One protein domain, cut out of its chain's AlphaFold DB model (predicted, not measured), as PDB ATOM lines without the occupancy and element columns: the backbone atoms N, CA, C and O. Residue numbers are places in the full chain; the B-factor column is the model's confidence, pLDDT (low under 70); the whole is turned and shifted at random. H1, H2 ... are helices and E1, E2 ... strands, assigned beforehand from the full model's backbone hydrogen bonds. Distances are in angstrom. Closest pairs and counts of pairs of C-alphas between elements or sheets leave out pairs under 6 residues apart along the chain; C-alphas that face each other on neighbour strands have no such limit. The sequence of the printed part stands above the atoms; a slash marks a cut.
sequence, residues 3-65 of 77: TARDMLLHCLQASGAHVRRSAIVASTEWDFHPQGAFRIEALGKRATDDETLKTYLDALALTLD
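This is residues 3 to 65 of the 77 residues of an uncharacterized protein of Acidovorax sp. SD340 (UniProt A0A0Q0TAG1). The domain is a long rod with a two-stranded ribbon, E1 and E2, at one end and two helices, H2 and H3, folded back on each other at the other end. The short helix H1 sits between these two ends, near the mean of the C-alphas, and H3 does not reach back to the ribbon. The 63 printed residues hold two named strands and then three named helices, in the order E1, E2, H1, H2, H3; the sheet, E1 - E2, is antiparallel and the class is mixed, helices and strands. The whole is extended, with a radius of gyration of the C-alphas of 17.1 A and spans of 59 by 23 by 14 A.

E1, residues 9 to 15, and E2, residues 18 to 25, form an antiparallel hairpin with 168 degrees between their directions. N 11 and O 23 are within hydrogen-bond range at 2.8 A, and so are N 25 and O 9 at 2.9 A. E2 bends by 54 degrees at residue 21. H1, residues 27 to 31, and H2, residues 37 to 44, only just touch, only at the corner by their link, with 3 pairs of C-alphas within 8 A; the closest C-alphas, of Asp 31 and Ala 37, are 4.8 A apart. H2 and H3, residues 50 to 63, form a helical hairpin, opposite ways at a shallow tilt of 28 degrees. They only just touch, with 3 pairs of C-alphas within 8 A, the closest being those of Ala 42 and Leu 57 at 6.7 A; H3 touches H2 with residues 57 to 61 alone. E1 and E2 are apart from H2 and H3, and H1 is apart from E1 and H3. In H1, H2 and H3 every O i to N i+4 pair is within hydrogen-bond range.

E1 begins with C-alpha 9 at (32.122, -24.179, 2.052) and is 19.9 A long from first to last C-alpha. E2 is 20.7 A long, H1 6.1 A and H2 10.8 A; C-alpha 37, where H2 begins, is at (35.356, -9.221, 10.078). H3 is 19.7 A long and ends with C-alpha 63 at (44.858, -12.498, 13.865).

The C-alphas of Gly 16 and Thr 48, the two farthest apart, are 59.2 A from each other, while those of Thr 3 and Asp 65, the first and last printed, are 12.8 A apart. The printed part has no cut, and the links E1 to E2, E2 to H1, H1 to H2 and H2 to H3 are tight. The mean pLDDT of the printed part is 89.8, and residues 3 to 6 are under 70.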
ATOM      1  N   THR A   3      38.009 -27.089   8.935       54.03
ATOM      2  CA  THR A   3      39.463 -27.238   8.822       54.03
ATOM      3  C   THR A   3      40.114 -26.587  10.033       54.03
ATOM      4  O   THR A   3      39.472 -25.842  10.758       54.03
ATOM      5  N   ALA A   4      41.409 -26.811  10.264       55.19
ATOM      6  CA  ALA A   4      42.125 -26.173  11.378       55.19
ATOM      7  C   ALA A   4      42.064 -24.621  11.375       55.19
ATOM      8  O   ALA A   4      42.498 -24.006  12.343       55.19
ATOM      9  N   ARG A   5      41.542 -24.013  10.298       60.09
ATOM     10  CA  ARG A   5      41.334 -22.578  10.069       60.09
ATOM     11  C   ARG A   5      39.858 -22.222   9.830       60.09
ATOM     12  O   ARG A   5      39.587 -21.307   9.059       60.09
ATOM     13  N   ASP A   6      38.924 -22.933  10.475       67.75
ATOM     14  CA  ASP A   6      37.473 -22.653  10.464       67.75
ATOM     15  C   ASP A   6      36.692 -23.263   9.261       67.75
ATOM     16  O   ASP A   6      37.182 -24.151   8.538       67.75
ATOM     17  N   MET A   7      35.436 -22.821   9.078       77.50
ATOM     18  CA  MET A   7      34.456 -23.304   8.092       77.50
ATOM     19  C   MET A   7      34.898 -23.134   6.624       77.50
ATOM     20  O   MET A   7      35.003 -22.027   6.103       77.50
ATOM     21  N   LEU A   8      34.992 -24.256   5.898       84.44
ATOM     22  CA  LEU A   8      35.136 -24.300   4.437       84.44
ATOM     23  C   LEU A   8      33.826 -24.736   3.763       84.44
ATOM     24  O   LEU A   8      33.325 -25.849   4.012       84.44
ATOM     25  N   LEU A   9      33.306 -23.894   2.863       85.06
ATOM     26  CA  LEU A   9      32.122 -24.179   2.052       85.06
ATOM     27  C   LEU A   9      32.523 -24.582   0.630       85.06
ATOM     28  O   LEU A   9      33.250 -23.872  -0.058       85.06
ATOM     29  N   HIS A  10      31.992 -25.711   0.168       90.75
ATOM     30  CA  HIS A  10      32.151 -26.181  -1.204       90.75
ATOM     31  C   HIS A  10      30.765 -26.337  -1.838       90.75
ATOM     32  O   HIS A  10      29.986 -27.208  -1.451       90.75
ATOM     33  N   CYS A  11      30.447 -25.476  -2.800       89.94
ATOM     34  CA  CYS A  11      29.186 -25.480  -3.528       89.94
ATOM     35  C   CYS A  11      29.382 -26.078  -4.919       89.94
ATOM     36  O   CYS A  11      30.227 -25.620  -5.684       89.94
ATOM     37  N   LEU A  12      28.560 -27.065  -5.269       93.25
ATOM     38  CA  LEU A  12      28.586 -27.727  -6.569       93.25
ATOM     39  C   LEU A  12      27.180 -27.752  -7.165       93.25
ATOM     40  O   LEU A  12      26.229 -28.197  -6.528       93.25
ATOM     41  N   GLN A  13      27.056 -27.316  -8.415       94.50
ATOM     42  CA  GLN A  13      25.877 -27.548  -9.239       94.50
ATOM     43  C   GLN A  13      26.219 -28.605 -10.285       94.50
ATOM     44  O   GLN A  13      27.054 -28.362 -11.155       94.50
ATOM     45  N   ALA A  14      25.554 -29.757 -10.228       93.19
ATOM     46  CA  ALA A  14      25.724 -30.844 -11.189       93.19
ATOM     47  C   ALA A  14      24.553 -30.930 -12.184       93.19
ATOM     48  O   ALA A  14      23.436 -30.497 -11.906       93.19
ATOM     49  N   SER A  15      24.818 -31.493 -13.363       94.00
ATOM     50  CA  SER A  15      23.841 -31.814 -14.405       94.00
ATOM     51  C   SER A  15      24.252 -33.128 -15.068       94.00
ATOM     52  O   SER A  15      25.232 -33.188 -15.817       94.00
ATOM     53  N   GLY A  16      23.520 -34.198 -14.751       92.50
ATOM     54  CA  GLY A  16      23.925 -35.558 -15.102       92.50
ATOM     55  C   GLY A  16      25.294 -35.887 -14.500       92.50
ATOM     56  O   GLY A  16      25.534 -35.628 -13.325       92.50
ATOM     57  N   ALA A  17      26.203 -36.399 -15.327       91.69
ATOM     58  CA  ALA A  17      27.570 -36.737 -14.925       91.69
ATOM     59  C   ALA A  17      28.549 -35.543 -14.905       91.69
ATOM     60  O   ALA A  17      29.745 -35.743 -14.714       91.69
ATOM     61  N   HIS A  18      28.079 -34.309 -15.129       92.31
ATOM     62  CA  HIS A  18      28.948 -33.139 -15.277       92.31
ATOM     63  C   HIS A  18      28.709 -32.094 -14.188       92.31
ATOM     64  O   HIS A  18      27.567 -31.761 -13.865       92.31
ATOM     65  N   VAL A  19      29.793 -31.495 -13.693       93.00
ATOM     66  CA  VAL A  19      29.738 -30.283 -12.867       93.00
ATOM     67  C   VAL A  19      29.510 -29.080 -13.782       93.00
ATOM     68  O   VAL A  19      30.245 -28.861 -14.739       93.00
ATOM     69  N   ARG A  20      28.456 -28.307 -13.512       94.69
ATOM     70  CA  ARG A  20      28.098 -27.083 -14.246       94.69
ATOM     71  C   ARG A  20      28.651 -25.829 -13.593       94.69
ATOM     72  O   ARG A  20      29.039 -24.912 -14.306       94.69
ATOM     73  N   ARG A  21      28.663 -25.784 -12.260       92.06
ATOM     74  CA  ARG A  21      29.266 -24.707 -11.468       92.06
ATOM     75  C   ARG A  21      29.888 -25.284 -10.210       92.06
ATOM     76  O   ARG A  21      29.327 -26.197  -9.610       92.06
ATOM     77  N   SER A  22      31.016 -24.717  -9.817       91.50
ATOM     78  CA  SER A  22      31.689 -25.011  -8.561       91.50
ATOM     79  C   SER A  22      32.152 -23.706  -7.935       91.50
ATOM     80  O   SER A  22      32.687 -22.854  -8.643       91.50
ATOM     81  N   ALA A  23      31.974 -23.567  -6.632       91.38
ATOM     82  CA  ALA A  23      32.556 -22.492  -5.849       91.38
ATOM     83  C   ALA A  23      33.118 -23.071  -4.553       91.38
ATOM     84  O   ALA A  23      32.505 -23.945  -3.940       91.38
ATOM     85  N   ILE A  24      34.282 -22.577  -4.156       89.25
ATOM     86  CA  ILE A  24      34.891 -22.848  -2.860       89.25
ATOM     87  C   ILE A  24      34.996 -21.494  -2.171       89.25
ATOM     88  O   ILE A  24      35.402 -20.525  -2.805       89.25
ATOM     89  N   VAL A  25      34.574 -21.432  -0.915       87.06
ATOM     90  CA  VAL A  25      34.688 -20.240  -0.075       87.06
ATOM     91  C   VAL A  25      35.353 -20.684   1.219       87.06
ATOM     92  O   VAL A  25      34.752 -21.466   1.968       87.06
ATOM     93  N   ALA A  26      36.596 -20.260   1.438       86.88
ATOM     94  CA  ALA A  26      37.308 -20.481   2.687       86.88
ATOM     95  C   ALA A  26      37.026 -19.340   3.677       86.88
ATOM     96  O   ALA A  26      36.338 -18.365   3.363       86.88
ATOM     97  N   SER A  27      37.513 -19.495   4.907       84.38
ATOM     98  CA  SER A  27      37.373 -18.500   5.975       84.38
ATOM     99  C   SER A  27      37.954 -17.148   5.573       84.38
ATOM    100  O   SER A  27      37.279 -16.133   5.718       84.38
ATOM    101  N   THR A  28      39.122 -17.143   4.923       87.75
ATOM    102  CA  THR A  28      39.763 -15.921   4.419       87.75
ATOM    103  C   THR A  28      38.835 -15.107   3.501       87.75
ATOM    104  O   THR A  28      38.802 -13.883   3.603       87.75
ATOM    105  N   GLU A  29      38.028 -15.732   2.634       88.12
ATOM    106  CA  GLU A  29      37.065 -14.990   1.811       88.12
ATOM    107  C   GLU A  29      35.968 -14.306   2.635       88.12
ATOM    108  O   GLU A  29      35.505 -13.238   2.238       88.12
ATOM    109  N   TRP A  30      35.549 -14.886   3.763       87.94
ATOM    110  CA  TRP A  30      34.572 -14.270   4.665       87.94
ATOM    111  C   TRP A  30      35.196 -13.151   5.497       87.94
ATOM    112  O   TRP A  30      34.621 -12.064   5.587       87.94
ATOM    113  N   ASP A  31      36.375 -13.397   6.064       91.50
ATOM    114  CA  ASP A  31      37.076 -12.469   6.953       91.50
ATOM    115  C   ASP A  31      37.447 -11.165   6.244       91.50
ATOM    116  O   ASP A  31      37.248 -10.073   6.787       91.50
ATOM    117  N   PHE A  32      37.902 -11.278   4.994       92.31
ATOM    118  CA  PHE A  32      38.345 -10.158   4.162       92.31
ATOM    119  C   PHE A  32      37.291  -9.703   3.137       92.31
ATOM    120  O   PHE A  32      37.570  -8.859   2.281       92.31
ATOM    121  N   HIS A  33      36.053 -10.203   3.227       92.50
ATOM    122  CA  HIS A  33      34.941  -9.694   2.425       92.50
ATOM    123  C   HIS A  33      34.727  -8.184   2.692       92.50
ATOM    124  O   HIS A  33      34.900  -7.727   3.824       92.50
ATOM    125  N   PRO A  34      34.215  -7.387   1.734       92.25
ATOM    126  CA  PRO A  34      33.837  -5.984   1.966       92.25
ATOM    127  C   PRO A  34      32.754  -5.749   3.033       92.25
ATOM    128  O   PRO A  34      32.360  -4.611   3.271       92.25
ATOM    129  N   GLN A  35      32.222  -6.802   3.646       92.69
ATOM    130  CA  GLN A  35      31.314  -6.759   4.798       92.69
ATOM    131  C   GLN A  35      31.778  -7.717   5.913       92.69
ATOM    132  O   GLN A  35      30.999  -8.047   6.798       92.69
ATOM    133  N   GLY A  36      33.017  -8.198   5.820       92.19
ATOM    134  CA  GLY A  36      33.619  -9.198   6.690       92.19
ATOM    135  C   GLY A  36      34.239  -8.618   7.955       92.19
ATOM    136  O   GLY A  36      34.223  -7.401   8.183       92.19
ATOM    137  N   ALA A  37      34.803  -9.516   8.761       93.31
ATOM    138  CA  ALA A  37      35.356  -9.221  10.078       93.31
ATOM    139  C   ALA A  37      36.436  -8.131  10.034       93.31
ATOM    140  O   ALA A  37      36.337  -7.157  10.780       93.31
ATOM    141  N   PHE A  38      37.396  -8.225   9.102       95.06
ATOM    142  CA  PHE A  38      38.487  -7.252   8.996       95.06
ATOM    143  C   PHE A  38      37.953  -5.824   8.849       95.06
ATOM    144  O   PHE A  38      38.370  -4.914   9.562       95.06
ATOM    145  N   ARG A  39      36.971  -5.619   7.961       94.62
ATOM    146  CA  ARG A  39      36.377  -4.296   7.735       94.62
ATOM    147  C   ARG A  39      35.595  -3.803   8.947       94.62
ATOM    148  O   ARG A  39      35.672  -2.620   9.268       94.62
ATOM    149  N   ILE A  40      34.786  -4.666   9.560       94.50
ATOM    150  CA  ILE A  40      33.944  -4.288  10.702       94.50
ATOM    151  C   ILE A  40      34.823  -3.813  11.865       94.50
ATOM    152  O   ILE A  40      34.592  -2.724  12.391       94.50
ATOM    153  N   GLU A  41      35.867  -4.573  12.194       94.75
ATOM    154  CA  GLU A  41      36.809  -4.239  13.267       94.75
ATOM    155  C   GLU A  41      37.653  -3.002  12.924       94.75
ATOM    156  O   GLU A  41      37.760  -2.075  13.731       94.75
ATOM    157  N   ALA A  42      38.173  -2.915  11.693       93.75
ATOM    158  CA  ALA A  42      38.944  -1.761  11.228       93.75
ATOM    159  C   ALA A  42      38.157  -0.443  11.337       93.75
ATOM    160  O   ALA A  42      38.694   0.558  11.805       93.75
ATOM    161  N   LEU A  43      36.871  -0.439  10.959       91.69
ATOM    162  CA  LEU A  43      36.008   0.746  11.062       91.69
ATOM    163  C   LEU A  43      35.661   1.123  12.510       91.69
ATOM    164  O   LEU A  43      35.310   2.272  12.776       91.69
ATOM    165  N   GLY A  44      35.742   0.173  13.444       89.12
ATOM    166  CA  GLY A  44      35.538   0.421  14.871       89.12
ATOM    167  C   GLY A  44      36.741   1.075  15.556       89.12
ATOM    168  O   GLY A  44      36.599   1.659  16.638       89.12
ATOM    169  N   LYS A  45      37.929   1.013  14.946       91.06
ATOM    170  CA  LYS A  45      39.165   1.516  15.545       91.06
ATOM    171  C   LYS A  45      39.297   3.031  15.398       91.06
ATOM    172  O   LYS A  45      39.289   3.585  14.306       91.06
ATOM    173  N   ARG A  46      39.541   3.706  16.525       88.69
ATOM    174  CA  ARG A  46      40.119   5.057  16.552       88.69
ATOM    175  C   ARG A  46      41.622   4.958  16.809       88.69
ATOM    176  O   ARG A  46      42.038   4.243  17.724       88.69
ATOM    177  N   ALA A  47      42.410   5.679  16.022       90.56
ATOM    178  CA  ALA A  47      43.854   5.816  16.178       90.56
ATOM    179  C   ALA A  47      44.227   7.304  16.211       90.56
ATOM    180  O   ALA A  47      43.504   8.140  15.671       90.56
ATOM    181  N   THR A  48      45.316   7.627  16.902       90.50
ATOM    182  CA  THR A  48      45.824   8.998  17.059       90.50
ATOM    183  C   THR A  48      46.657   9.466  15.871       90.50
ATOM    184  O   THR A  48      46.825  10.668  15.687       90.50
ATOM    185  N   ASP A  49      47.164   8.518  15.087       93.38
ATOM    186  CA  ASP A  49      48.095   8.701  13.981       93.38
ATOM    187  C   ASP A  49      48.083   7.459  13.077       93.38
ATOM    188  O   ASP A  49      47.633   6.375  13.479       93.38
ATOM    189  N   ASP A  50      48.590   7.635  11.858       93.62
ATOM    190  CA  ASP A  50      48.570   6.619  10.807       93.62
ATOM    191  C   ASP A  50      49.450   5.410  11.132       93.62
ATOM    192  O   ASP A  50      49.074   4.283  10.821       93.62
ATOM    193  N   GLU A  51      50.576   5.598  11.823       94.94
ATOM    194  CA  GLU A  51      51.467   4.497  12.218       94.94
ATOM    195  C   GLU A  51      50.790   3.563  13.229       94.94
ATOM    196  O   GLU A  51      50.839   2.333  13.109       94.94
ATOM    197  N   THR A  52      50.086   4.142  14.201       95.06
ATOM    198  CA  THR A  52      49.283   3.394  15.171       95.06
ATOM    199  C   THR A  52      48.128   2.667  14.486       95.06
ATOM    200  O   THR A  52      47.827   1.520  14.835       95.06
ATOM    201  N   LEU A  53      47.482   3.302  13.503       95.00
ATOM    202  CA  LEU A  53      46.428   2.668  12.714       95.00
ATOM    203  C   LEU A  53      46.984   1.496  11.900       95.00
ATOM    204  O   LEU A  53      46.443   0.395  11.972       95.00
ATOM    205  N   LYS A  54      48.087   1.710  11.182       95.88
ATOM    206  CA  LYS A  54      48.753   0.707  10.350       95.88
ATOM    207  C   LYS A  54      49.175  -0.508  11.166       95.88
ATOM    208  O   LYS A  54      48.813  -1.623  10.808       95.88
ATOM    209  N   THR A  55      49.842  -0.287  12.298       95.69
ATOM    210  CA  THR A  55      50.275  -1.361  13.205       95.69
ATOM    211  C   THR A  55      49.089  -2.183  13.705       95.69
ATOM    212  O   THR A  55      49.155  -3.409  13.764       95.69
ATOM    213  N   TYR A  56      47.982  -1.520  14.057       96.38
ATOM    214  CA  TYR A  56      46.766  -2.211  14.476       96.38
ATOM    215  C   TYR A  56      46.152  -3.036  13.339       96.38
ATOM    216  O   TYR A  56      45.769  -4.178  13.571       96.38
ATOM    217  N   LEU A  57      46.059  -2.479  12.130       96.81
ATOM    218  CA  LEU A  57      45.476  -3.171  10.981       96.81
ATOM    219  C   LEU A  57      46.328  -4.360  10.528       96.81
ATOM    220  O   LEU A  57      45.768  -5.405  10.210       96.81
ATOM    221  N   ASP A  58      47.656  -4.236  10.555       96.69
ATOM    222  CA  ASP A  58      48.565  -5.355  10.288       96.69
ATOM    223  C   ASP A  58      48.370  -6.469  11.325       96.69
ATOM    224  O   ASP A  58      48.226  -7.639  10.979       96.69
ATOM    225  N   ALA A  59      48.302  -6.111  12.611       96.31
ATOM    226  CA  ALA A  59      48.044  -7.082  13.668       96.31
ATOM    227  C   ALA A  59      46.669  -7.750  13.504       96.31
ATOM    228  O   ALA A  59      46.560  -8.962  13.659       96.31
ATOM    229  N   LEU A  60      45.634  -6.981  13.153       96.00
ATOM    230  CA  LEU A  60      44.296  -7.501  12.885       96.00
ATOM    231  C   LEU A  60      44.310  -8.501  11.721       96.00
ATOM    232  O   LEU A  60      43.744  -9.583  11.859       96.00
ATOM    233  N   ALA A  61      44.990  -8.184  10.615       95.25
ATOM    234  CA  ALA A  61      45.136  -9.105   9.489       95.25
ATOM    235  C   ALA A  61      45.778 -10.423   9.943       95.25
ATOM    236  O   ALA A  61      45.225 -11.489   9.690       95.25
ATOM    237  N   LEU A  62      46.865 -10.356  10.718       93.62
ATOM    238  CA  LEU A  62      47.540 -11.545  11.246       93.62
ATOM    239  C   LEU A  62      46.658 -12.374  12.192       93.62
ATOM    240  O   LEU A  62      46.762 -13.597  12.192       93.62
ATOM    241  N   THR A  63      45.779 -11.749  12.983       92.75
ATOM    242  CA  THR A  63      44.858 -12.498  13.865       92.75
ATOM    243  C   THR A  63      43.803 -13.301  13.109       92.75
ATOM    244  O   THR A  63      43.275 -14.261  13.666       92.75
ATOM    245  N   LEU A  64      43.518 -12.929  11.858       91.38
ATOM    246  CA  LEU A  64      42.586 -13.632  10.973       91.38
ATOM    247  C   LEU A  64      43.276 -14.727  10.140       91.38
ATOM    248  O   LEU A  64      42.610 -15.411   9.371       91.38
ATOM    249  N   ASP A  65      44.596 -14.899  10.291       89.31
ATOM    250  CA  ASP A  65      45.393 -15.971   9.675       89.31
ATOM    251  C   ASP A  65      45.129 -16.157   8.160       89.31
ATOM    252  O   ASP A  65      44.677 -17.223   7.713       89.31
TER     253      ASP A  65